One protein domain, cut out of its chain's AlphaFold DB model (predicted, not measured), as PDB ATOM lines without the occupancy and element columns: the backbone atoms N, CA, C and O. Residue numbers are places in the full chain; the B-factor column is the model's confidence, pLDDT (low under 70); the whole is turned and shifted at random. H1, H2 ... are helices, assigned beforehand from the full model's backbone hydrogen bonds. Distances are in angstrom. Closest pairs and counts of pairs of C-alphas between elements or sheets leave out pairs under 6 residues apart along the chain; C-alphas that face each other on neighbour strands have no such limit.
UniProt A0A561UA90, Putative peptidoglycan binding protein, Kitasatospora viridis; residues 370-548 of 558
ATOM      1  N   PHE A 370      96.548 224.347 -18.007       95.19
ATOM      2  CA  PHE A 370      95.918 225.063 -16.887       95.19
ATOM      3  C   PHE A 370      94.501 225.512 -17.233       95.19
ATOM      4  O   PHE A 370      93.556 225.258 -16.487       95.19
ATOM      5  N   VAL A 371      94.340 226.102 -18.416       96.31
ATOM      6  CA  VAL A 371      93.033 226.459 -18.966       96.31
ATOM      7  C   VAL A 371      92.203 225.205 -19.236       96.31
ATOM      8  O   VAL A 371      91.003 225.203 -18.977       96.31
ATOM      9  N   GLN A 372      92.820 224.105 -19.679       96.25
ATOM     10  CA  GLN A 372      92.109 222.842 -19.877       96.25
ATOM     11  C   GLN A 372      91.596 222.269 -18.547       96.25
ATOM     12  O   GLN A 372      90.447 221.834 -18.460       96.25
ATOM     13  N   PHE A 373      92.406 222.317 -17.487       95.50
ATOM     14  CA  PHE A 373      91.971 221.968 -16.137       95.50
ATOM     15  C   PHE A 373      90.813 222.864 -15.680       95.50
ATOM     16  O   PHE A 373      89.807 222.344 -15.198       95.50
ATOM     17  N   ALA A 374      90.901 224.181 -15.899       95.31
ATOM     18  CA  ALA A 374      89.817 225.111 -15.595       95.31
ATOM     19  C   ALA A 374      88.526 224.756 -16.357       95.31
ATOM     20  O   ALA A 374      87.469 224.681 -15.735       95.31
ATOM     21  N   GLN A 375      88.593 224.433 -17.654       95.81
ATOM     22  CA  GLN A 375      87.442 223.978 -18.448       95.81
ATOM     23  C   GLN A 375      86.775 222.734 -17.838       95.81
ATOM     24  O   GLN A 375      85.566 222.739 -17.596       95.81
ATOM     25  N   TYR A 376      87.547 221.689 -17.513       93.44
ATOM     26  CA  TYR A 376      87.004 220.492 -16.854       93.44
ATOM     27  C   TYR A 376      86.470 220.782 -15.445       93.44
ATOM     28  O   TYR A 376      85.466 220.198 -15.032       93.44
ATOM     29  N   ARG A 377      87.093 221.706 -14.701       91.81
ATOM     30  CA  ARG A 377      86.626 222.123 -13.373       91.81
ATOM     31  C   ARG A 377      85.282 222.843 -13.451       91.81
ATOM     32  O   ARG A 377      84.391 222.508 -12.672       91.81
ATOM     33  N   LEU A 378      85.147 223.773 -14.398       92.38
ATOM     34  CA  LEU A 378      83.943 224.560 -14.673       92.38
ATOM     35  C   LEU A 378      82.795 223.687 -15.211       92.38
ATOM     36  O   LEU A 378      81.639 223.908 -14.859       92.38
ATOM     37  N   ALA A 379      83.090 222.658 -16.010       91.62
ATOM     38  CA  ALA A 379      82.098 221.669 -16.441       91.62
ATOM     39  C   ALA A 379      81.610 220.778 -15.276       91.62
ATOM     40  O   ALA A 379      80.456 220.352 -15.247       91.62
ATOM     41  N   ALA A 380      82.460 220.533 -14.274       88.50
ATOM     42  CA  ALA A 380      82.151 219.721 -13.094       88.50
ATOM     43  C   ALA A 380      81.425 220.481 -11.957       88.50
ATOM     44  O   ALA A 380      81.314 219.961 -10.845       88.50
ATOM     45  N   LEU A 381      80.918 221.697 -12.205       80.69
ATOM     46  CA  LEU A 381      80.242 222.548 -11.209       80.69
ATOM     47  C   LEU A 381      78.796 222.131 -10.845       80.69
ATOM     48  O   LEU A 381      78.186 222.787  -9.996       80.69
ATOM     49  N   ASN A 382      78.300 221.027 -11.422       69.25
ATOM     50  CA  ASN A 382      76.918 220.516 -11.400       69.25
ATOM     51  C   ASN A 382      75.922 221.335 -12.250       69.25
ATOM     52  O   ASN A 382      75.921 222.558 -12.221       69.25
ATOM     53  N   SER A 383      75.011 220.659 -12.961       59.38
ATOM     54  CA  SER A 383      74.137 221.251 -13.996       59.38
ATOM     55  C   SER A 383      73.184 222.354 -13.512       59.38
ATOM     56  O   SER A 383      72.697 223.130 -14.327       59.38
ATOM     57  N   GLY A 384      72.927 222.444 -12.203       65.75
ATOM     58  CA  GLY A 384      72.147 223.524 -11.590       65.75
ATOM     59  C   GLY A 384      72.934 224.807 -11.279       65.75
ATOM     60  O   GLY A 384      72.336 225.775 -10.818       65.75
ATOM     61  N   ASN A 385      74.256 224.836 -11.481       80.62
ATOM     62  CA  ASN A 385      75.080 226.021 -11.238       80.62
ATOM     63  C   ASN A 385      75.126 226.911 -12.501       80.62
ATOM     64  O   ASN A 385      75.549 226.424 -13.555       80.62
ATOM     65  N   PRO A 386      74.758 228.209 -12.421       83.12
ATOM     66  CA  PRO A 386      74.710 229.110 -13.579       83.12
ATOM     67  C   PRO A 386      76.077 229.365 -14.233       83.12
ATOM     68  O   PRO A 386      76.126 229.786 -15.384       83.12
ATOM     69  N   CYS A 387      77.180 229.096 -13.531       89.19
ATOM     70  CA  CYS A 387      78.535 229.256 -14.054       89.19
ATOM     71  C   CYS A 387      79.088 227.992 -14.730       89.19
ATOM     72  O   CYS A 387      80.248 227.989 -15.139       89.19
ATOM     73  N   THR A 388      78.303 226.916 -14.847       91.06
ATOM     74  CA  THR A 388      78.763 225.637 -15.415       91.06
ATOM     75  C   THR A 388      79.101 225.759 -16.897       91.06
ATOM     76  O   THR A 388      78.281 226.212 -17.698       91.06
ATOM     77  N   LEU A 389      80.284 225.283 -17.285       91.69
ATOM     78  CA  LEU A 389      80.689 225.239 -18.688       91.69
ATOM     79  C   LEU A 389      79.966 224.093 -19.414       91.69
ATOM     80  O   LEU A 389      80.340 222.930 -19.297       91.69
ATOM     81  N   THR A 390      78.907 224.435 -20.148       89.81
ATOM     82  CA  THR A 390      78.045 223.482 -20.880       89.81
ATOM     83  C   THR A 390      78.237 223.509 -22.398       89.81
ATOM     84  O   THR A 390      77.843 222.571 -23.091       89.81
ATOM     85  N   GLN A 391      78.830 224.577 -22.932       89.75
ATOM     86  CA  GLN A 391      79.085 224.740 -24.362       89.75
ATOM     87  C   GLN A 391      80.360 223.992 -24.780       89.75
ATOM     88  O   GLN A 391      81.256 223.765 -23.968       89.75
ATOM     89  N   LYS A 392      80.456 223.614 -26.062       90.69
ATOM     90  CA  LYS A 392      81.687 223.029 -26.613       90.69
ATOM     91  C   LYS A 392      82.794 224.085 -26.648       90.69
ATOM     92  O   LYS A 392      82.556 225.198 -27.106       90.69
ATOM     93  N   VAL A 393      83.990 223.692 -26.223       94.19
ATOM     94  CA  VAL A 393      85.182 224.547 -26.137       94.19
ATOM     95  C   VAL A 393      86.384 223.883 -26.796       94.19
ATOM     96  O   VAL A 393      86.432 222.659 -26.934       94.19
ATOM     97  N   SER A 394      87.365 224.688 -27.195       95.06
ATOM     98  CA  SER A 394      88.658 224.190 -27.672       95.06
ATOM     99  C   SER A 394      89.547 223.825 -26.473       95.06
ATOM    100  O   SER A 394      89.747 224.686 -25.610       95.06
ATOM    101  N   PRO A 395      90.107 222.598 -26.394       95.12
ATOM    102  CA  PRO A 395      90.908 222.167 -25.250       95.12
ATOM    103  C   PRO A 395      92.040 223.143 -24.920       95.12
ATOM    104  O   PRO A 395      92.897 223.433 -25.755       95.12
ATOM    105  N   GLY A 396      92.029 223.668 -23.697       94.25
ATOM    106  CA  GLY A 396      93.067 224.567 -23.203       94.25
ATOM    107  C   GLY A 396      93.036 225.996 -23.744       94.25
ATOM    108  O   GLY A 396      93.974 226.740 -23.474       94.25
ATOM    109  N   ARG A 397      92.005 226.416 -24.489       95.69
ATOM    110  CA  ARG A 397      91.850 227.812 -24.944       95.69
ATOM    111  C   ARG A 397      90.868 228.585 -24.069       95.69
ATOM    112  O   ARG A 397      89.769 228.114 -23.802       95.69
ATOM    113  N   LEU A 398      91.231 229.816 -23.704       93.19
ATOM    114  CA  LEU A 398      90.305 230.802 -23.137       93.19
ATOM    115  C   LEU A 398      89.425 231.372 -24.263       93.19
ATOM    116  O   LEU A 398      89.544 232.529 -24.658       93.19
ATOM    117  N   ASP A 399      88.579 230.514 -24.832       93.62
ATOM    118  CA  ASP A 399      87.552 230.901 -25.796       93.62
ATOM    119  C   ASP A 399      86.355 231.582 -25.108       93.62
ATOM    120  O   ASP A 399      86.216 231.551 -23.885       93.62
ATOM    121  N   GLY A 400      85.486 232.225 -25.895       95.06
ATOM    122  CA  GLY A 400      84.342 232.993 -25.384       95.06
ATOM    123  C   GLY A 400      83.483 232.255 -24.339       95.06
ATOM    124  O   GLY A 400      83.198 232.843 -23.293       95.06
ATOM    125  N   PRO A 401      83.109 230.975 -24.549       95.06
ATOM    126  CA  PRO A 401      82.376 230.204 -23.549       95.06
ATOM    127  C   PRO A 401      83.180 229.937 -22.269       95.06
ATOM    128  O   PRO A 401      82.635 230.088 -21.172       95.06
ATOM    129  N   THR A 402      84.471 229.597 -22.387       95.94
ATOM    130  CA  THR A 402      85.359 229.415 -21.225       95.94
ATOM    131  C   THR A 402      85.475 230.716 -20.425       95.94
ATOM    132  O   THR A 402      85.274 230.712 -19.213       95.94
ATOM    133  N   VAL A 403      85.714 231.844 -21.102       95.00
ATOM    134  CA  VAL A 403      85.822 233.193 -20.514       95.00
ATOM    135  C   VAL A 403      84.534 233.606 -19.795       95.00
ATOM    136  O   VAL A 403      84.595 234.134 -18.683       95.00
ATOM    137  N   ALA A 404      83.362 233.336 -20.379       92.94
ATOM    138  CA  ALA A 404      82.070 233.656 -19.770       92.94
ATOM    139  C   ALA A 404      81.790 232.822 -18.505       92.94
ATOM    140  O   ALA A 404      81.376 233.366 -17.479       92.94
ATOM    141  N   SER A 405      82.059 231.513 -18.557       92.62
ATOM    142  CA  SER A 405      81.925 230.599 -17.415       92.62
ATOM    143  C   SER A 405      82.901 230.955 -16.282       92.62
ATOM    144  O   SER A 405      82.489 231.047 -15.122       92.62
ATOM    145  N   LEU A 406      84.156 231.270 -16.620       92.56
ATOM    146  CA  LEU A 406      85.182 231.715 -15.674       92.56
ATOM    147  C   LEU A 406      84.809 233.051 -15.009       92.56
ATOM    148  O   LEU A 406      84.830 233.150 -13.785       92.56
ATOM    149  N   SER A 407      84.358 234.035 -15.794       90.94
ATOM    150  CA  SER A 407      83.889 235.337 -15.288       90.94
ATOM    151  C   SER A 407      82.679 235.205 -14.357       90.94
ATOM    152  O   SER A 407      82.529 235.973 -13.409       90.94
ATOM    153  N   CYS A 408      81.786 234.244 -14.615       90.62
ATOM    154  CA  CYS A 408      80.679 233.937 -13.709       90.62
ATOM    155  C   CYS A 408      81.202 233.367 -12.382       90.62
ATOM    156  O   CYS A 408      80.803 233.826 -11.311       90.62
ATOM    157  N   PHE A 409      82.123 232.400 -12.449       88.88
ATOM    158  CA  PHE A 409      82.729 231.762 -11.279       88.88
ATOM    159  C   PHE A 409      83.486 232.761 -10.386       88.88
ATOM    160  O   PHE A 409      83.310 232.744  -9.165       88.88
ATOM    161  N   GLN A 410      84.272 233.658 -10.991       87.81
ATOM    162  CA  GLN A 410      84.986 234.745 -10.311       87.81
ATOM    163  C   GLN A 410      83.997 235.634  -9.532       87.81
ATOM    164  O   GLN A 410      84.027 235.653  -8.301       87.81
ATOM    165  N   LYS A 411      83.000 236.216 -10.218       84.06
ATOM    166  CA  LYS A 411      81.962 237.071  -9.600       84.06
ATOM    167  C   LYS A 411      81.151 236.377  -8.501       84.06
ATOM    168  O   LYS A 411      80.778 237.009  -7.512       84.06
ATOM    169  N   ALA A 412      80.851 235.087  -8.657       80.19
ATOM    170  CA  ALA A 412      80.143 234.311  -7.639       80.19
ATOM    171  C   ALA A 412      81.001 234.090  -6.376       80.19
ATOM    172  O   ALA A 412      80.474 234.082  -5.261       80.19
ATOM    173  N   THR A 413      82.317 233.946  -6.550       76.00
ATOM    174  CA  THR A 413      83.285 233.786  -5.457       76.00
ATOM    175  C   THR A 413      83.489 235.105  -4.704       76.00
ATOM    176  O   THR A 413      83.392 235.105  -3.474       76.00
ATOM    177  N   ASP A 414      83.641 236.221  -5.427       73.94
ATOM    178  CA  ASP A 414      83.691 237.593  -4.891       73.94
ATOM    179  C   ASP A 414      82.494 237.912  -3.985       73.94
ATOM    180  O   ASP A 414      82.640 238.326  -2.825       73.94
ATOM    181  N   ALA A 415      81.284 237.698  -4.518       67.94
ATOM    182  CA  ALA A 415      80.030 238.041  -3.855       67.94
ATOM    183  C   ALA A 415      79.854 237.287  -2.528       67.94
ATOM    184  O   ALA A 415      79.385 237.855  -1.541       67.94
ATOM    185  N   ALA A 416      80.289 236.026  -2.473       62.34
ATOM    186  CA  ALA A 416      80.236 235.213  -1.262       62.34
ATOM    187  C   ALA A 416      81.301 235.584  -0.208       62.34
ATOM    188  O   ALA A 416      81.214 235.129   0.935       62.34
ATOM    189  N   ARG A 417      82.307 236.395  -0.568       61.41
ATOM    190  CA  ARG A 417      83.492 236.708   0.255       61.41
ATOM    191  C   ARG A 417      83.627 238.177   0.653       61.41
ATOM    192  O   ARG A 417      84.624 238.544   1.268       61.41
ATOM    193  N   LYS A 418      82.626 239.012   0.353       56.12
ATOM    194  CA  LYS A 418      82.631 240.463   0.633       56.12
ATOM    195  C   LYS A 418      83.840 241.195   0.015       56.12
ATOM    196  O   LYS A 418      84.396 242.091   0.641       56.12
ATOM    197  N   GLY A 419      84.240 240.813  -1.200       50.47
ATOM    198  CA  GLY A 419      85.295 241.503  -1.959       50.47
ATOM    199  C   GLY A 419      86.736 241.167  -1.560       50.47
ATOM    200  O   GLY A 419      87.664 241.774  -2.088       50.47
ATOM    201  N   HIS A 420      86.957 240.197  -0.668       50.38
ATOM    202  CA  HIS A 420      88.281 239.598  -0.501       50.38
ATOM    203  C   HIS A 420      88.476 238.456  -1.511       50.38
ATOM    204  O   HIS A 420      88.282 237.295  -1.149       50.38
ATOM    205  N   LEU A 421      88.913 238.860  -2.721       46.84
ATOM    206  CA  LEU A 421      89.482 238.114  -3.874       46.84
ATOM    207  C   LEU A 421      88.486 237.861  -5.009       46.84
ATOM    208  O   LEU A 421      87.656 236.958  -4.903       46.84
ATOM    209  N   VAL A 422      88.519 238.690  -6.060       47.66
ATOM    210  CA  VAL A 422      89.428 238.585  -7.225       47.66
ATOM    211  C   VAL A 422      89.986 239.963  -7.677       47.66
ATOM    212  O   VAL A 422      89.218 240.894  -7.910       47.66
ATOM    213  N   GLN A 423      91.308 240.105  -7.859       54.66
ATOM    214  CA  GLN A 423      91.937 241.177  -8.666       54.66
ATOM    215  C   GLN A 423      92.499 240.685 -10.012       54.66
ATOM    216  O   GLN A 423      92.835 241.523 -10.854       54.66
ATOM    217  N   ASP A 424      92.538 239.371 -10.266       66.25
ATOM    218  CA  ASP A 424      92.567 238.867 -11.648       66.25
ATOM    219  C   ASP A 424      91.435 239.541 -12.464       66.25
ATOM    220  O   ASP A 424      90.294 239.669 -12.013       66.25
ATOM    221  N   GLU A 425      91.724 239.982 -13.689       77.38
ATOM    222  CA  GLU A 425      90.689 240.535 -14.567       77.38
ATOM    223  C   GLU A 425      89.598 239.476 -14.852       77.38
ATOM    224  O   GLU A 425      89.868 238.277 -14.965       77.38
ATOM    225  N   ASN A 426      88.334 239.888 -14.973       83.31
ATOM    226  CA  ASN A 426      87.266 238.926 -15.253       83.31
ATOM    227  C   ASN A 426      87.526 238.224 -16.595       83.31
ATOM    228  O   ASN A 426      87.579 238.876 -17.637       83.31
ATOM    229  N   GLY A 427      87.665 236.897 -16.568       83.56
ATOM    230  CA  GLY A 427      87.945 236.091 -17.755       83.56
ATOM    231  C   GLY A 427      89.422 235.790 -18.038       83.56
ATOM    232  O   GLY A 427      89.687 235.065 -18.998       83.56
ATOM    233  N   VAL A 428      90.369 236.270 -17.220       89.50
ATOM    234  CA  VAL A 428      91.766 235.784 -17.236       89.50
ATOM    235  C   VAL A 428      91.996 234.765 -16.119       89.50
ATOM    236  O   VAL A 428      91.255 234.722 -15.137       89.50
ATOM    237  N   LEU A 429      93.011 233.915 -16.278       90.62
ATOM    238  CA  LEU A 429      93.318 232.827 -15.351       90.62
ATOM    239  C   LEU A 429      94.639 233.111 -14.623       90.62
ATOM    240  O   LEU A 429      95.721 232.829 -15.140       90.62
ATOM    241  N   GLY A 430      94.542 233.708 -13.435       89.62
ATOM    242  CA  GLY A 430      95.678 233.990 -12.558       89.62
ATOM    243  C   GLY A 430      95.716 233.130 -11.298       89.62
ATOM    244  O   GLY A 430      95.026 232.111 -11.179       89.62
ATOM    245  N   ARG A 431      96.580 233.531 -10.358       90.00
ATOM    246  CA  ARG A 431      96.913 232.753  -9.151       90.00
ATOM    247  C   ARG A 431      95.725 232.600  -8.212       90.00
ATOM    248  O   ARG A 431      95.494 231.511  -7.683       90.00
ATOM    249  N   GLU A 432      94.960 233.671  -8.039       87.62
ATOM    250  CA  GLU A 432      93.773 233.709  -7.186       87.62
ATOM    251  C   GLU A 432      92.693 232.787  -7.766       87.62
ATOM    252  O   GLU A 432      92.207 231.868  -7.099       87.62
ATOM    253  N   THR A 433      92.413 232.950  -9.062       90.44
ATOM    254  CA  THR A 433      91.416 232.157  -9.789       90.44
ATOM    255  C   THR A 433      91.759 230.661  -9.806       90.44
ATOM    256  O   THR A 433      90.892 229.829  -9.525       90.44
ATOM    257  N   MET A 434      93.020 230.290 -10.064       92.19
ATOM    258  CA  MET A 434      93.470 228.889 -10.017       92.19
ATOM    259  C   MET A 434      93.376 228.288  -8.610       92.19
ATOM    260  O   MET A 434      92.909 227.157  -8.458       92.19
ATOM    261  N   THR A 435      93.756 229.047  -7.579       91.88
ATOM    262  CA  THR A 435      93.645 228.620  -6.174       91.88
ATOM    263  C   THR A 435      92.183 228.327  -5.806       91.88
ATOM    264  O   THR A 435      91.890 227.275  -5.230       91.88
ATOM    265  N   ALA A 436      91.246 229.195  -6.204       89.56
ATOM    266  CA  ALA A 436      89.816 229.005  -5.964       89.56
ATOM    267  C   ALA A 436      89.230 227.802  -6.735       89.56
ATOM    268  O   ALA A 436      88.491 227.001  -6.155       89.56
ATOM    269  N   LEU A 437      89.588 227.628  -8.017       91.25
ATOM    270  CA  LEU A 437      89.149 226.496  -8.851       91.25
ATOM    271  C   LEU A 437      89.621 225.143  -8.296       91.25
ATOM    272  O   LEU A 437      88.838 224.188  -8.235       91.25
ATOM    273  N   TRP A 438      90.879 225.061  -7.856       91.69
ATOM    274  CA  TRP A 438      91.423 223.872  -7.197       91.69
ATOM    275  C   TRP A 438      90.701 223.549  -5.892       91.69
ATOM    276  O   TRP A 438      90.336 222.398  -5.661       91.69
ATOM    277  N   SER A 439      90.444 224.571  -5.077       87.94
ATOM    278  CA  SER A 439      89.779 224.459  -3.771       87.94
ATOM    279  C   SER A 439      88.312 224.041  -3.850       87.94
ATOM    280  O   SER A 439      87.699 223.666  -2.852       87.94
ATOM    281  N   PHE A 440      87.718 224.128  -5.035       79.88
ATOM    282  CA  PHE A 440      86.317 223.830  -5.248       79.88
ATOM    283  C   PHE A 440      85.982 222.346  -5.015       79.88
ATOM    284  O   PHE A 440      86.799 221.456  -5.252       79.88
ATOM    285  N   GLY A 441      84.735 222.040  -4.641       67.69
ATOM    286  CA  GLY A 441      84.184 220.673  -4.636       67.69
ATOM    287  C   GLY A 441      84.665 219.719  -3.532       67.69
ATOM    288  O   GLY A 441      84.189 218.586  -3.493       67.69
ATOM    289  N   PHE A 442      85.530 220.162  -2.611       70.00
ATOM    290  CA  PHE A 442      85.801 219.473  -1.337       70.00
ATOM    291  C   PHE A 442      85.310 220.269  -0.108       70.00
ATOM    292  O   PHE A 442      85.780 220.092   1.018       70.00
ATOM    293  N   ALA A 443      84.302 221.124  -0.315       63.25
ATOM    294  CA  ALA A 443      83.613 221.861   0.742       63.25
ATOM    295  C   ALA A 443      83.058 220.915   1.817       63.25
ATOM    296  O   ALA A 443      82.371 219.944   1.504       63.25
ATOM    297  N   GLY A 444      83.361 221.195   3.087       62.09
ATOM    298  CA  GLY A 444      82.942 220.345   4.208       62.09
ATOM    299  C   GLY A 444      83.670 218.995   4.299       62.09
ATOM    300  O   GLY A 444      83.297 218.162   5.120       62.09
ATOM    301  N   GLN A 445      84.701 218.760   3.477       70.69
ATOM    302  CA  GLN A 445      85.485 217.520   3.460       70.69
ATOM    303  C   GLN A 445      86.868 217.671   4.120       70.69
ATOM    304  O   GLN A 445      87.807 216.965   3.758       70.69
ATOM    305  N   GLN A 446      87.017 218.555   5.115       77.81
ATOM    306  CA  GLN A 446      88.289 218.787   5.825       77.81
ATOM    307  C   GLN A 446      88.884 217.499   6.435       77.81
ATOM    308  O   GLN A 446      90.100 217.338   6.512       77.81
ATOM    309  N   SER A 447      88.039 216.531   6.808       75.50
ATOM    310  CA  SER A 447      88.463 215.206   7.278       75.50
ATOM    311  C   SER A 447      89.190 214.371   6.214       75.50
ATOM    312  O   SER A 447      90.034 213.546   6.564       75.50
ATOM    313  N   LEU A 448      88.919 214.596   4.922       77.12
ATOM    314  CA  LEU A 448      89.584 213.905   3.812       77.12
ATOM    315  C   LEU A 448      90.984 214.464   3.519       77.12
ATOM    316  O   LEU A 448      91.770 213.784   2.870       77.12
ATOM    317  N   VAL A 449      91.331 215.644   4.039       80.94
ATOM    318  CA  VAL A 449      92.677 216.248   3.938       80.94
ATOM    319  C   VAL A 449      93.452 216.208   5.263       80.94
ATOM    320  O   VAL A 449      94.444 216.911   5.447       80.94
ATOM    321  N   ALA A 450      93.012 215.360   6.198       82.88
ATOM    322  CA  ALA A 450      93.714 215.101   7.451       82.88
ATOM    323  C   ALA A 450      95.037 214.333   7.239       82.88
ATOM    324  O   ALA A 450      95.238 213.656   6.232       82.88
ATOM    325  N   ASN A 451      95.932 214.398   8.230       82.00
ATOM    326  CA  ASN A 451      97.236 213.723   8.218       82.00
ATOM    327  C   ASN A 451      97.127 212.231   7.833       82.00
ATOM    328  O   ASN A 451      96.335 211.484   8.412       82.00
ATOM    329  N   GLY A 452      97.945 211.798   6.871       81.50
ATOM    330  CA  GLY A 452      98.012 210.414   6.402       81.50
ATOM    331  C   GLY A 452      96.879 209.976   5.465       81.50
ATOM    332  O   GLY A 452      96.880 208.820   5.038       81.50
ATOM    333  N   GLN A 453      95.933 210.857   5.116       85.81
ATOM    334  CA  GLN A 453      94.978 210.584   4.039       85.81
ATOM    335  C   GLN A 453      95.688 210.521   2.681       85.81
ATOM    336  O   GLN A 453      96.683 211.210   2.461       85.81
ATOM    337  N   SER A 454      95.173 209.686   1.775       87.94
ATOM    338  CA  SER A 454      95.699 209.531   0.415       87.94
ATOM    339  C   SER A 454      94.542 209.439  -0.583       87.94
ATOM    340  O   SER A 454      93.938 208.379  -0.750       87.94
ATOM    341  N   ASN A 455      94.168 210.579  -1.168       87.44
ATOM    342  CA  ASN A 455      92.986 210.744  -2.021       87.44
ATOM    343  C   ASN A 455      93.120 211.979  -2.940       87.44
ATOM    344  O   ASN A 455      94.121 212.702  -2.903       87.44
ATOM    345  N   PHE A 456      92.098 212.220  -3.763       86.88
ATOM    346  CA  PHE A 456      92.030 213.382  -4.648       86.88
ATOM    347  C   PHE A 456      91.870 214.713  -3.898       86.88
ATOM    348  O   PHE A 456      92.389 215.725  -4.351       86.88
ATOM    349  N   GLN A 457      91.206 214.751  -2.741       88.62
ATOM    350  CA  GLN A 457      91.057 215.987  -1.965       88.62
ATOM    351  C   GLN A 457      92.419 216.527  -1.506       88.62
ATOM    352  O   GLN A 457      92.646 217.734  -1.555       88.62
ATOM    353  N   VAL A 458      93.361 215.648  -1.147       89.88
ATOM    354  CA  VAL A 458      94.750 216.044  -0.863       89.88
ATOM    355  C   VAL A 458      95.462 216.533  -2.129       89.88
ATOM    356  O   VAL A 458      96.218 217.500  -2.051       89.88
ATOM    357  N   LEU A 459      95.215 215.926  -3.300       90.38
ATOM    358  CA  LEU A 459      95.760 216.411  -4.580       90.38
ATOM    359  C   LEU A 459      95.256 217.830  -4.872       90.38
ATOM    360  O   LEU A 459      96.052 218.721  -5.150       90.38
ATOM    361  N   ALA A 460      93.946 218.042  -4.752       90.56
ATOM    362  CA  ALA A 460      93.302 219.316  -5.026       90.56
ATOM    363  C   ALA A 460      93.762 220.417  -4.060       90.56
ATOM    364  O   ALA A 460      94.094 221.520  -4.487       90.56
ATOM    365  N   ALA A 461      93.885 220.091  -2.772       92.12
ATOM    366  CA  ALA A 461      94.493 220.969  -1.781       92.12
ATOM    367  C   ALA A 461      95.971 221.281  -2.081       92.12
ATOM    368  O   ALA A 461      96.404 222.412  -1.888       92.12
ATOM    369  N   SER A 462      96.743 220.306  -2.571       91.94
ATOM    370  CA  SER A 462      98.153 220.503  -2.945       91.94
ATOM    371  C   SER A 462      98.297 221.444  -4.147       91.94
ATOM    372  O   SER A 462      99.124 222.351  -4.113       91.94
ATOM    373  N   GLY A 463      97.441 221.285  -5.164       92.56
ATOM    374  CA  GLY A 463      97.359 222.202  -6.305       92.56
ATOM    375  C   GLY A 463      96.943 223.617  -5.892       92.56
ATOM    376  O   GLY A 463      97.580 224.583  -6.303       92.56
ATOM    377  N   ALA A 464      95.946 223.756  -5.008       93.25
ATOM    378  CA  ALA A 464      95.557 225.059  -4.462       93.25
ATOM    379  C   ALA A 464      96.720 225.743  -3.717       93.25
ATOM    380  O   ALA A 464      96.971 226.925  -3.927       93.25
ATOM    381  N   LEU A 465      97.459 225.001  -2.884       92.94
ATOM    382  CA  LEU A 465      98.595 225.530  -2.122       92.94
ATOM    383  C   LEU A 465      99.761 225.984  -3.017       92.94
ATOM    384  O   LEU A 465     100.356 227.016  -2.719       92.94
ATOM    385  N   GLN A 466     100.075 225.285  -4.118       91.38
ATOM    386  CA  GLN A 466     101.107 225.752  -5.062       91.38
ATOM    387  C   GLN A 466     100.749 227.133  -5.634       91.38
ATOM    388  O   GLN A 466     101.472 228.106  -5.399       91.38
ATOM    389  N   TRP A 467      99.593 227.249  -6.295       91.25
ATOM    390  CA  TRP A 467      99.138 228.510  -6.891       91.25
ATOM    391  C   TRP A 467      99.022 229.638  -5.854       91.25
ATOM    392  O   TRP A 467      99.402 230.782  -6.123       91.25
ATOM    393  N   ALA A 468      98.602 229.303  -4.631       91.38
ATOM    394  CA  ALA A 468      98.509 230.257  -3.538       91.38
ATOM    395  C   ALA A 468      99.867 230.763  -3.032       91.38
ATOM    396  O   ALA A 468      99.979 231.929  -2.660       91.38
ATOM    397  N   GLN A 469     100.905 229.925  -2.985       90.00
ATOM    398  CA  GLN A 469     102.150 230.254  -2.278       90.00
ATOM    399  C   GLN A 469     103.284 230.738  -3.183       90.00
ATOM    400  O   GLN A 469     104.090 231.562  -2.745       90.00
ATOM    401  N   TYR A 470     103.368 230.264  -4.426       84.50
ATOM    402  CA  TYR A 470     104.474 230.627  -5.311       84.50
ATOM    403  C   TYR A 470     104.181 231.937  -6.047       84.50
ATOM    404  O   TYR A 470     103.225 232.041  -6.811       84.50
ATOM    405  N   THR A 471     105.011 232.949  -5.783       84.19
ATOM    406  CA  THR A 471     104.959 234.285  -6.406       84.19
ATOM    407  C   THR A 471     105.945 234.451  -7.565       84.19
ATOM    408  O   THR A 471     105.893 235.467  -8.246       84.19
ATOM    409  N   ASP A 472     106.846 233.489  -7.771       84.88
ATOM    410  CA  ASP A 472     107.724 233.391  -8.940       84.88
ATOM    411  C   ASP A 472     107.522 232.019  -9.588       84.88
ATOM    412  O   ASP A 472     107.674 230.994  -8.916       84.88
ATOM    413  N   VAL A 473     107.149 232.003 -10.866       83.06
ATOM    414  CA  VAL A 473     106.957 230.786 -11.661       83.06
ATOM    415  C   VAL A 473     108.264 230.463 -12.377       83.06
ATOM    416  O   VAL A 473     108.581 231.032 -13.423       83.06
ATOM    417  N   ASN A 474     109.020 229.544 -11.787       84.19
ATOM    418  CA  ASN A 474     110.274 229.005 -12.294       84.19
ATOM    419  C   ASN A 474     110.068 227.591 -12.864       84.19
ATOM    420  O   ASN A 474     108.977 227.026 -12.821       84.19
ATOM    421  N   HIS A 475     111.116 227.015 -13.453       79.69
ATOM    422  CA  HIS A 475     111.000 225.739 -14.165       79.69
ATOM    423  C   HIS A 475     110.502 224.589 -13.259       79.69
ATOM    424  O   HIS A 475     109.727 223.744 -13.709       79.69
ATOM    425  N   ASP A 476     110.873 224.595 -11.971       78.12
ATOM    426  CA  ASP A 476     110.595 223.510 -11.019       78.12
ATOM    427  C   ASP A 476     109.184 223.546 -10.409       78.12
ATOM    428  O   ASP A 476     108.692 222.515  -9.930       78.12
ATOM    429  N   ASN A 477     108.529 224.713 -10.359       83.44
ATOM    430  CA  ASN A 477     107.120 224.804  -9.959       83.44
ATOM    431  C   ASN A 477     106.177 224.783 -11.167       83.44
ATOM    432  O   ASN A 477     105.207 224.033 -11.114       83.44
ATOM    433  N   ALA A 478     106.518 225.416 -12.295       84.50
ATOM    434  CA  ALA A 478     105.725 225.337 -13.527       84.50
ATOM    435  C   ALA A 478     105.492 223.883 -13.986       84.50
ATOM    436  O   ALA A 478     104.361 223.487 -14.277       84.50
ATOM    437  N   ALA A 479     106.542 223.049 -13.977       84.75
ATOM    438  CA  ALA A 479     106.426 221.626 -14.304       84.75
ATOM    439  C   ALA A 479     105.535 220.856 -13.308       84.75
ATOM    440  O   ALA A 479     104.789 219.954 -13.698       84.75
ATOM    441  N   ARG A 480     105.578 221.225 -12.023       87.94
ATOM    442  CA  ARG A 480     104.787 220.603 -10.949       87.94
ATOM    443  C   ARG A 480     103.312 220.984 -11.036       87.94
ATOM    444  O   ARG A 480     102.449 220.120 -10.904       87.94
ATOM    445  N   ASP A 481     103.023 222.254 -11.301       89.06
ATOM    446  CA  ASP A 481     101.668 222.756 -11.510       89.06
ATOM    447  C   ASP A 481     101.032 222.118 -12.746       89.06
ATOM    448  O   ASP A 481      99.862 221.733 -12.706       89.06
ATOM    449  N   ALA A 482     101.801 221.941 -13.825       90.19
ATOM    450  CA  ALA A 482     101.343 221.245 -15.024       90.19
ATOM    451  C   ALA A 482     100.983 219.777 -14.735       90.19
ATOM    452  O   ALA A 482      99.928 219.303 -15.163       90.19
ATOM    453  N   GLN A 483     101.805 219.076 -13.943       89.12
ATOM    454  CA  GLN A 483     101.501 217.721 -13.470       89.12
ATOM    455  C   GLN A 483     100.241 217.685 -12.595       89.12
ATOM    456  O   GLN A 483      99.382 216.828 -12.810       89.12
ATOM    457  N   TYR A 484     100.081 218.616 -11.643       90.81
ATOM    458  CA  TYR A 484      98.848 218.721 -10.857       90.81
ATOM    459  C   TYR A 484      97.635 218.927 -11.775       90.81
ATOM    460  O   TYR A 484      96.665 218.181 -11.654       90.81
ATOM    461  N   ALA A 485      97.691 219.864 -12.727       92.75
ATOM    462  CA  ALA A 485      96.605 220.138 -13.671       92.75
ATOM    463  C   ALA A 485      96.230 218.897 -14.504       92.75
ATOM    464  O   ALA A 485      95.053 218.533 -14.563       92.75
ATOM    465  N   GLN A 486      97.218 218.190 -15.062       92.06
ATOM    466  CA  GLN A 486      97.019 216.937 -15.800       92.06
ATOM    467  C   GLN A 486      96.343 215.856 -14.937       92.06
ATOM    468  O   GLN A 486      95.365 215.236 -15.359       92.06
ATOM    469  N   TYR A 487      96.810 215.656 -13.701       89.88
ATOM    470  CA  TYR A 487      96.194 214.714 -12.765       89.88
ATOM    471  C   TYR A 487      94.773 215.130 -12.347       89.88
ATOM    472  O   TYR A 487      93.895 214.272 -12.208       89.88
ATOM    473  N   GLY A 488      94.520 216.434 -12.217       89.88
ATOM    474  CA  GLY A 488      93.193 217.013 -12.020       89.88
ATOM    475  C   GLY A 488      92.232 216.664 -13.157       89.88
ATOM    476  O   GLY A 488      91.133 216.166 -12.907       89.88
ATOM    477  N   ILE A 489      92.672 216.845 -14.405       91.56
ATOM    478  CA  ILE A 489      91.913 216.485 -15.612       91.56
ATOM    479  C   ILE A 489      91.590 214.986 -15.624       91.56
ATOM    480  O   ILE A 489      90.441 214.608 -15.861       91.56
ATOM    481  N   TYR A 490      92.559 214.112 -15.333       88.56
ATOM    482  CA  TYR A 490      92.334 212.661 -15.352       88.56
ATOM    483  C   TYR A 490      91.375 212.161 -14.268       88.56
ATOM    484  O   TYR A 490      90.624 211.221 -14.528       88.56
ATOM    485  N   TYR A 491      91.332 212.812 -13.103       87.31
ATOM    486  CA  TYR A 491      90.306 212.534 -12.100       87.31
ATOM    487  C   TYR A 491      88.919 213.012 -12.554       87.31
ATOM    488  O   TYR A 491      87.966 212.236 -12.541       87.31
ATOM    489  N   LEU A 492      88.804 214.266 -13.014       86.88
ATOM    490  CA  LEU A 492      87.530 214.870 -13.437       86.88
ATOM    491  C   LEU A 492      86.909 214.176 -14.663       86.88
ATOM    492  O   LEU A 492      85.691 214.158 -14.810       86.88
ATOM    493  N   THR A 493      87.735 213.574 -15.519       86.81
ATOM    494  CA  THR A 493      87.303 212.765 -16.674       86.81
ATOM    495  C   THR A 493      87.084 211.284 -16.349       86.81
ATOM    496  O   THR A 493      86.724 210.517 -17.240       86.81
ATOM    497  N   GLY A 494      87.330 210.848 -15.107       82.25
ATOM    498  CA  GLY A 494      87.247 209.440 -14.705       82.25
ATOM    499  C   GLY A 494      88.296 208.524 -15.353       82.25
ATOM    500  O   GLY A 494      88.189 207.306 -15.236       82.25
ATOM    501  N   ARG A 495      89.304 209.087 -16.033       75.00
ATOM    502  CA  ARG A 495      90.337 208.341 -16.769       75.00
ATOM    503  C   ARG A 495      91.366 207.678 -15.856       75.00
ATOM    504  O   ARG A 495      91.885 206.630 -16.221       75.00
ATOM    505  N   ALA A 496      91.674 208.270 -14.699       72.12
ATOM    506  CA  ALA A 496      92.574 207.674 -13.711       72.12
ATOM    507  C   ALA A 496      92.280 208.155 -12.281       72.12
ATOM    508  O   ALA A 496      91.850 209.284 -12.056       72.12
ATOM    509  N   GLN A 497      92.584 207.307 -11.295       69.06
ATOM    510  CA  GLN A 497      92.657 207.718  -9.890       69.06
ATOM    511  C   GLN A 497      93.982 208.453  -9.646       69.06
ATOM    512  O   GLN A 497      95.052 207.879  -9.848       69.06
ATOM    513  N   ALA A 498      93.908 209.706  -9.196       75.00
ATOM    514  CA  ALA A 498      95.059 210.560  -8.927       75.00
ATOM    515  C   ALA A 498      95.015 211.057  -7.476       75.00
ATOM    516  O   ALA A 498      94.234 211.944  -7.135       75.00
ATOM    517  N   ASN A 499      95.843 210.461  -6.617       83.00
ATOM    518  CA  ASN A 499      95.828 210.700  -5.174       83.00
ATOM    519  C   ASN A 499      97.177 211.255  -4.705       83.00
ATOM    520  O   ASN A 499      98.210 210.631  -4.942       83.00
ATOM    521  N   ALA A 500      97.158 212.376  -3.983       85.94
ATOM    522  CA  ALA A 500      98.303 212.832  -3.190       85.94
ATOM    523  C   ALA A 500      98.168 212.328  -1.744       85.94
ATOM    524  O   ALA A 500      97.085 211.904  -1.338       85.94
ATOM    525  N   THR A 501      99.248 212.373  -0.960       86.94
ATOM    526  CA  THR A 501      99.247 211.937   0.449       86.94
ATOM    527  C   THR A 501      99.526 213.110   1.384       86.94
ATOM    528  O   THR A 501     100.455 213.876   1.151       86.94
ATOM    529  N   ALA A 502      98.724 213.252   2.444       87.94
ATOM    530  CA  ALA A 502      98.819 214.346   3.409       87.94
ATOM    531  C   ALA A 502      99.949 214.081   4.418       87.94
ATOM    532  O   ALA A 502      99.709 213.739   5.579       87.94
ATOM    533  N   ASP A 503     101.185 214.167   3.934       86.25
ATOM    534  CA  ASP A 503     102.413 213.920   4.687       86.25
ATOM    535  C   ASP A 503     102.908 215.160   5.469       86.25
ATOM    536  O   ASP A 503     102.197 216.154   5.652       86.25
ATOM    537  N   SER A 504     104.136 215.099   5.991       86.81
ATOM    538  CA  SER A 504     104.757 216.214   6.712       86.81
ATOM    539  C   SER A 504     105.056 217.429   5.828       86.81
ATOM    540  O   SER A 504     105.007 218.550   6.333       86.81
ATOM    541  N   GLY A 505     105.345 217.227   4.537       87.12
ATOM    542  CA  GLY A 505     105.563 218.300   3.565       87.12
ATOM    543  C   GLY A 505     104.260 219.034   3.262       87.12
ATOM    544  O   GLY A 505     104.215 220.261   3.347       87.12
ATOM    545  N   PHE A 506     103.169 218.285   3.064       90.69
ATOM    546  CA  PHE A 506     101.818 218.842   2.952       90.69
ATOM    547  C   PHE A 506     101.456 219.718   4.161       90.69
ATOM    548  O   PHE A 506     101.083 220.880   4.002       90.69
ATOM    549  N   GLN A 507     101.645 219.214   5.384       90.69
ATOM    550  CA  GLN A 507     101.393 220.006   6.597       90.69
ATOM    551  C   GLN A 507     102.287 221.247   6.703       90.69
ATOM    552  O   GLN A 507     101.846 222.278   7.206       90.69
ATOM    553  N   GLN A 508     103.551 221.165   6.279       91.06
ATOM    554  CA  GLN A 508     104.463 222.307   6.304       91.06
ATOM    555  C   GLN A 508     104.023 223.397   5.319       91.06
ATOM    556  O   GLN A 508     104.014 224.567   5.696       91.06
ATOM    557  N   ALA A 509     103.587 223.021   4.113       91.06
ATOM    558  CA  ALA A 509     103.009 223.953   3.149       91.06
ATOM    559  C   ALA A 509     101.732 224.614   3.695       91.06
ATOM    560  O   ALA A 509     101.626 225.836   3.643       91.06
ATOM    561  N   VAL A 510     100.828 223.848   4.327       93.12
ATOM    562  CA  VAL A 510      99.633 224.395   5.003       93.12
ATOM    563  C   VAL A 510     100.012 225.405   6.094       93.12
ATOM    564  O   VAL A 510      99.422 226.481   6.142       93.12
ATOM    565  N   ARG A 511     101.017 225.118   6.938       93.81
ATOM    566  CA  ARG A 511     101.492 226.074   7.962       93.81
ATOM    567  C   ARG A 511     102.056 227.351   7.341       93.81
ATOM    568  O   ARG A 511     101.724 228.437   7.802       93.81
ATOM    569  N   ALA A 512     102.884 227.222   6.305       92.94
ATOM    570  CA  ALA A 512     103.441 228.367   5.591       92.94
ATOM    571  C   ALA A 512     102.336 229.201   4.918       92.94
ATOM    572  O   ALA A 512     102.369 230.423   4.979       92.94
ATOM    573  N   TYR A 513     101.311 228.554   4.361       93.81
ATOM    574  CA  TYR A 513     100.168 229.232   3.760       93.81
ATOM    575  C   TYR A 513      99.360 230.009   4.802       93.81
ATOM    576  O   TYR A 513      99.074 231.185   4.606       93.81
ATOM    577  N   GLN A 514      99.051 229.380   5.940       94.19
ATOM    578  CA  GLN A 514      98.368 230.032   7.058       94.19
ATOM    579  C   GLN A 514      99.132 231.273   7.540       94.19
ATOM    580  O   GLN A 514      98.510 232.295   7.809       94.19
ATOM    581  N   GLN A 515     100.467 231.223   7.576       93.88
ATOM    582  CA  GLN A 515     101.306 232.394   7.855       93.88
ATOM    583  C   GLN A 515     101.193 233.461   6.751       93.88
ATOM    584  O   GLN A 515     100.941 234.621   7.063       93.88
ATOM    585  N   ASP A 516     101.317 233.070   5.477       89.56
ATOM    586  CA  ASP A 516     101.252 233.974   4.317       89.56
ATOM    587  C   ASP A 516      99.918 234.746   4.213       89.56
ATOM    588  O   ASP A 516      99.907 235.867   3.703       89.56
ATOM    589  N   VAL A 517      98.803 234.178   4.704       88.31
ATOM    590  CA  VAL A 517      97.462 234.805   4.686       88.31
ATOM    591  C   VAL A 517      96.923 235.197   6.077       88.31
ATOM    592  O   VAL A 517      95.733 235.467   6.223       88.31
ATOM    593  N   ASN A 518      97.791 235.289   7.094       90.19
ATOM    594  CA  ASN A 518      97.471 235.736   8.464       90.19
ATOM    595  C   ASN A 518      96.367 234.930   9.191       90.19
ATOM    596  O   ASN A 518      95.552 235.484   9.933       90.19
ATOM    597  N   LEU A 519      96.349 233.610   9.008       90.31
ATOM    598  CA  LEU A 519      95.475 232.670   9.718       90.31
ATOM    599  C   LEU A 519      96.185 231.974  10.897       90.31
ATOM    600  O   LEU A 519      97.414 231.877  10.923       90.31
ATOM    601  N   PRO A 520      95.426 231.414  11.863       92.88
ATOM    602  CA  PRO A 520      95.978 230.539  12.894       92.88
ATOM    603  C   PRO A 520      96.744 229.354  12.291       92.88
ATOM    604  O   PRO A 520      96.229 228.620  11.448       92.88
ATOM    605  N   VAL A 521      97.980 229.145  12.748       94.31
ATOM    606  CA  VAL A 521      98.894 228.144  12.180       94.31
ATOM    607  C   VAL A 521      98.627 226.762  12.787       94.31
ATOM    608  O   VAL A 521      99.310 226.325  13.713       94.31
ATOM    609  N   THR A 522      97.609 226.069  12.277       89.62
ATOM    610  CA  THR A 522      97.224 224.715  12.715       89.62
ATOM    611  C   THR A 522      97.988 223.608  11.976       89.62
ATOM    612  O   THR A 522      98.221 222.531  12.525       89.62
ATOM    613  N   GLY A 523      98.418 223.854  10.733       86.81
ATOM    614  CA  GLY A 523      98.999 222.839   9.847       86.81
ATOM    615  C   GLY A 523      98.004 221.798   9.331       86.81
ATOM    616  O   GLY A 523      98.417 220.768   8.801       86.81
ATOM    617  N   THR A 524      96.706 222.063   9.478       89.12
ATOM    618  CA  THR A 524      95.606 221.294   8.890       89.12
ATOM    619  C   THR A 524      94.687 222.231   8.126       89.12
ATOM    620  O   THR A 524      94.506 223.370   8.541       89.12
ATOM    621  N   ILE A 525      94.062 221.762   7.047       89.00
ATOM    622  CA  ILE A 525      93.075 222.569   6.318       89.00
ATOM    623  C   ILE A 525      91.761 222.567   7.106       89.00
ATOM    624  O   ILE A 525      90.855 221.774   6.866       89.00
ATOM    625  N   ASP A 526      91.702 223.441   8.105       87.75
ATOM    626  CA  ASP A 526      90.506 223.759   8.878       87.75
ATOM    627  C   ASP A 526      89.529 224.645   8.082       87.75
ATOM    628  O   ASP A 526      89.770 225.016   6.931       87.75
ATOM    629  N   THR A 527      88.384 224.979   8.681       84.94
ATOM    630  CA  THR A 527      87.334 225.781   8.036       84.94
ATOM    631  C   THR A 527      87.820 227.165   7.598       84.94
ATOM    632  O   THR A 527      87.385 227.645   6.554       84.94
ATOM    633  N   ALA A 528      88.728 227.797   8.350       86.62
ATOM    634  CA  ALA A 528      89.266 229.112   8.005       86.62
ATOM    635  C   ALA A 528      90.262 229.015   6.840       86.62
ATOM    636  O   ALA A 528      90.170 229.772   5.877       86.62
ATOM    637  N   THR A 529      91.145 228.015   6.882       89.81
ATOM    638  CA  THR A 529      92.131 227.722   5.833       89.81
ATOM    639  C   THR A 529      91.454 227.330   4.521       89.81
ATOM    640  O   THR A 529      91.781 227.872   3.470       89.81
ATOM    641  N   TYR A 530      90.445 226.455   4.579       87.69
ATOM    642  CA  TYR A 530      89.584 226.151   3.436       87.69
ATOM    643  C   TYR A 530      88.835 227.397   2.947       87.69
ATOM    644  O   TYR A 530      88.724 227.631   1.745       87.69
ATOM    645  N   GLY A 531      88.344 228.218   3.880       84.69
ATOM    646  CA  GLY A 531      87.688 229.489   3.595       84.69
ATOM    647  C   GLY A 531      88.567 230.434   2.776       84.69
ATOM    648  O   GLY A 531      88.059 230.995   1.810       84.69
ATOM    649  N   ALA A 532      89.854 230.546   3.109       87.12
ATOM    650  CA  ALA A 532      90.838 231.360   2.395       87.12
ATOM    651  C   ALA A 532      91.238 230.757   1.033       87.12
ATOM    652  O   ALA A 532      91.222 231.459   0.017       87.12
ATOM    653  N   LEU A 533      91.498 229.447   0.970       88.50
ATOM    654  CA  LEU A 533      91.828 228.751  -0.280       88.50
ATOM    655  C   LEU A 533      90.673 228.818  -1.298       88.50
ATOM    656  O   LEU A 533      90.880 229.182  -2.451       88.50
ATOM    657  N   LEU A 534      89.425 228.590  -0.873       84.94
ATOM    658  CA  LEU A 534      88.242 228.711  -1.738       84.94
ATOM    659  C   LEU A 534      87.907 230.178  -2.102       84.94
ATOM    660  O   LEU A 534      87.072 230.398  -2.974       84.94
ATOM    661  N   SER A 535      88.484 231.196  -1.450       81.00
ATOM    662  CA  SER A 535      88.444 232.575  -1.981       81.00
ATOM    663  C   SER A 535      89.539 232.828  -3.013       81.00
ATOM    664  O   SER A 535      89.476 233.822  -3.713       81.00
ATOM    665  N   GLY A 536      90.530 231.945  -3.122       84.62
ATOM    666  CA  GLY A 536      91.717 232.187  -3.929       84.62
ATOM    667  C   GLY A 536      92.772 233.013  -3.200       84.62
ATOM    668  O   GLY A 536      93.540 233.707  -3.850       84.62
ATOM    669  N   ALA A 537      92.811 233.001  -1.862       86.75
ATOM    670  CA  ALA A 537      93.731 233.857  -1.118       86.75
ATOM    671  C   ALA A 537      95.164 233.387  -1.332       86.75
ATOM    672  O   ALA A 537      95.467 232.225  -1.065       86.75
ATOM    673  N   VAL A 538      96.025 234.292  -1.796       88.56
ATOM    674  CA  VAL A 538      97.406 233.992  -2.181       88.56
ATOM    675  C   VAL A 538      98.415 234.840  -1.405       88.56
ATOM    676  O   VAL A 538      98.144 235.968  -0.983       88.56
ATOM    677  N   LYS A 539      99.628 234.305  -1.267       87.69
ATOM    678  CA  LYS A 539     100.805 235.030  -0.795       87.69
ATOM    679  C   LYS A 539     101.045 236.259  -1.671       87.69
ATOM    680  O   LYS A 539     101.094 236.150  -2.900       87.69
ATOM    681  N   GLY A 540     101.243 237.403  -1.018       80.62
ATOM    682  CA  GLY A 540     101.477 238.694  -1.669       80.62
ATOM    683  C   GLY A 540     100.208 239.429  -2.115       80.62
ATOM    684  O   GLY A 540     100.336 240.484  -2.730       80.62
ATOM    685  N   GLY A 541      99.011 238.908  -1.811       79.25
ATOM    686  CA  GLY A 541      97.750 239.489  -2.281       79.25
ATOM    687  C   GLY A 541      97.685 239.515  -3.808       79.25
ATOM    688  O   GLY A 541      98.187 238.604  -4.461       79.25
ATOM    689  N   SER A 542      97.155 240.598  -4.373       69.00
ATOM    690  CA  SER A 542      96.932 240.763  -5.814       69.00
ATOM    691  C   SER A 542      98.191 240.968  -6.669       69.00
ATOM    692  O   SER A 542      98.114 241.432  -7.805       69.00
ATOM    693  N   ASN A 543      99.373 240.620  -6.155       77.19
ATOM    694  CA  ASN A 543     100.570 240.537  -6.979       77.19
ATOM    695  C   ASN A 543     100.427 239.347  -7.958       77.19
ATOM    696  O   ASN A 543     100.416 238.194  -7.498       77.19
ATOM    697  N   PRO A 544     100.375 239.586  -9.289       72.44
ATOM    698  CA  PRO A 544     100.229 238.516 -10.280       72.44
ATOM    699  C   PRO A 544     101.409 237.534 -10.267       72.44
ATOM    700  O   PRO A 544     101.266 236.400 -10.720       72.44
ATOM    701  N   GLY A 545     102.545 237.943  -9.696       79.56
ATOM    702  CA  GLY A 545     103.777 237.170  -9.637       79.56
ATOM    703  C   GLY A 545     104.688 237.413 -10.840       79.56
ATOM    704  O   GLY A 545     104.306 238.028 -11.837       79.56
ATOM    705  N   THR A 546     105.921 236.935 -10.727       81.81
ATOM    706  CA  THR A 546     106.904 236.921 -11.814       81.81
ATOM    707  C   THR A 546     106.920 235.565 -12.506       81.81
ATOM    708  O   THR A 546     106.515 234.554 -11.935       81.81
ATOM    709  N   VAL A 547     107.392 235.539 -13.751       83.62
ATOM    710  CA  VAL A 547     107.639 234.298 -14.482       83.62
ATOM    711  C   VAL A 547     109.083 234.301 -14.969       83.62
ATOM    712  O   VAL A 547     109.495 235.187 -15.715       83.62
ATOM    713  N   SER A 548     109.843 233.309 -14.518       82.88
ATOM    714  CA  SER A 548     111.252 233.080 -14.845       82.88
ATOM    715  C   SER A 548     111.473 231.784 -15.645       82.88
ATOM    716  O   SER A 548     112.567 231.558 -16.159       82.88
TER     717      SER A 548
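AT A GLANCE: This is residues 370 to 548 of the 558 residues of the protein "Putative peptidoglycan binding protein" of Kitasatospora viridis (UniProt A0A561UA90). This is a compact cluster of helices built round H5, which runs through the core with H3 and H6 packed on it in the reverse direction. H7 packs on H5 toward one end of the longest axis; H1 packs on H6 toward the other end, where H2 lies beyond it and long unnamed stretches loop round the outside. The printed part has 179 residues with eight named helices, H1 to H8 in chain order, and no named strand; its class is all helix, part aligned and part crossed in packing. It is compact, with a radius of gyration of the C-alphas of 15.1 A, and spans 41 by 35 by 35 A.

IN THESE COORDINATES: Find C-alpha 370 at (95.918, 225.063, -16.887); from there H1 runs to residue 379, 14.2 A. Next come H2, residues 400 to 416, 24.6 A, and H3, residues 431 to 439, 12.2 A. The four residues of H4, 446 to 449, precede H5, which begins with C-alpha 456 at (92.030, 213.382, -4.648) and runs 19.8 A to residue 469. H6, residues 475 to 492, is the longest by residues and measures 25.9 A. H7, residues 504 to 516, measures 18.3 A, and H8, residues 527 to 533, ends with C-alpha 533 at (91.828, 228.751, -0.280).

HOW THE PARTS SIT: Begin at H5, the hub, which touches five helices. H3 touches it at a shallow tilt of 14 degrees, opposite ways; their closest C-alphas, of Thr 435 and Ala 464, are 4.4 A apart. H5 and H6 form a helical hairpin, at a shallow tilt of 33 degrees, only just short of steep, with the C-alphas of Gly 463 and Tyr 484 closest at 5.9 A. H7 touches H5 at a steep tilt of 42 degrees, closest at C-alphas 469 and 513, 6.4 A. H5 touches H4 with residues 457 to 461 alone, closest at C-alphas 449 and 458, 5.2 A. H8 touches H3, closest at C-alphas 439 and 533, 5.9 A. Farther out, H1 touches H6 at a shallow tilt of 24 degrees, the same way, closest at C-alphas 373 and 489, 5.5 A. H2 only just touches H1, with 3 pairs of C-alphas within 8 A, through residues 402 to 406 alone; the closest C-alphas are 375 and 402, 6.5 A. In H1, H2, H3, H5, H7 and H8 every O i to N i+4 pair is within hydrogen-bond range, in H6 13 of 14; H4 is too short for such a pair.

THE WHOLE: The C-alphas of Lys 392 and Val 521 are farthest apart, 42.7 A. The printed part has no cut. The links H1 to H2, H2 to H3 and H6 to H7 are long. Two short pairings lie outside the helices: residues 454 to 455 with 500 to 501, antiparallel, and 472 to 473 with 546 to 547, parallel. The mean pLDDT of the printed part is 85.0; 18 residues are under 70, among them 382 to 384 and 415 to 424.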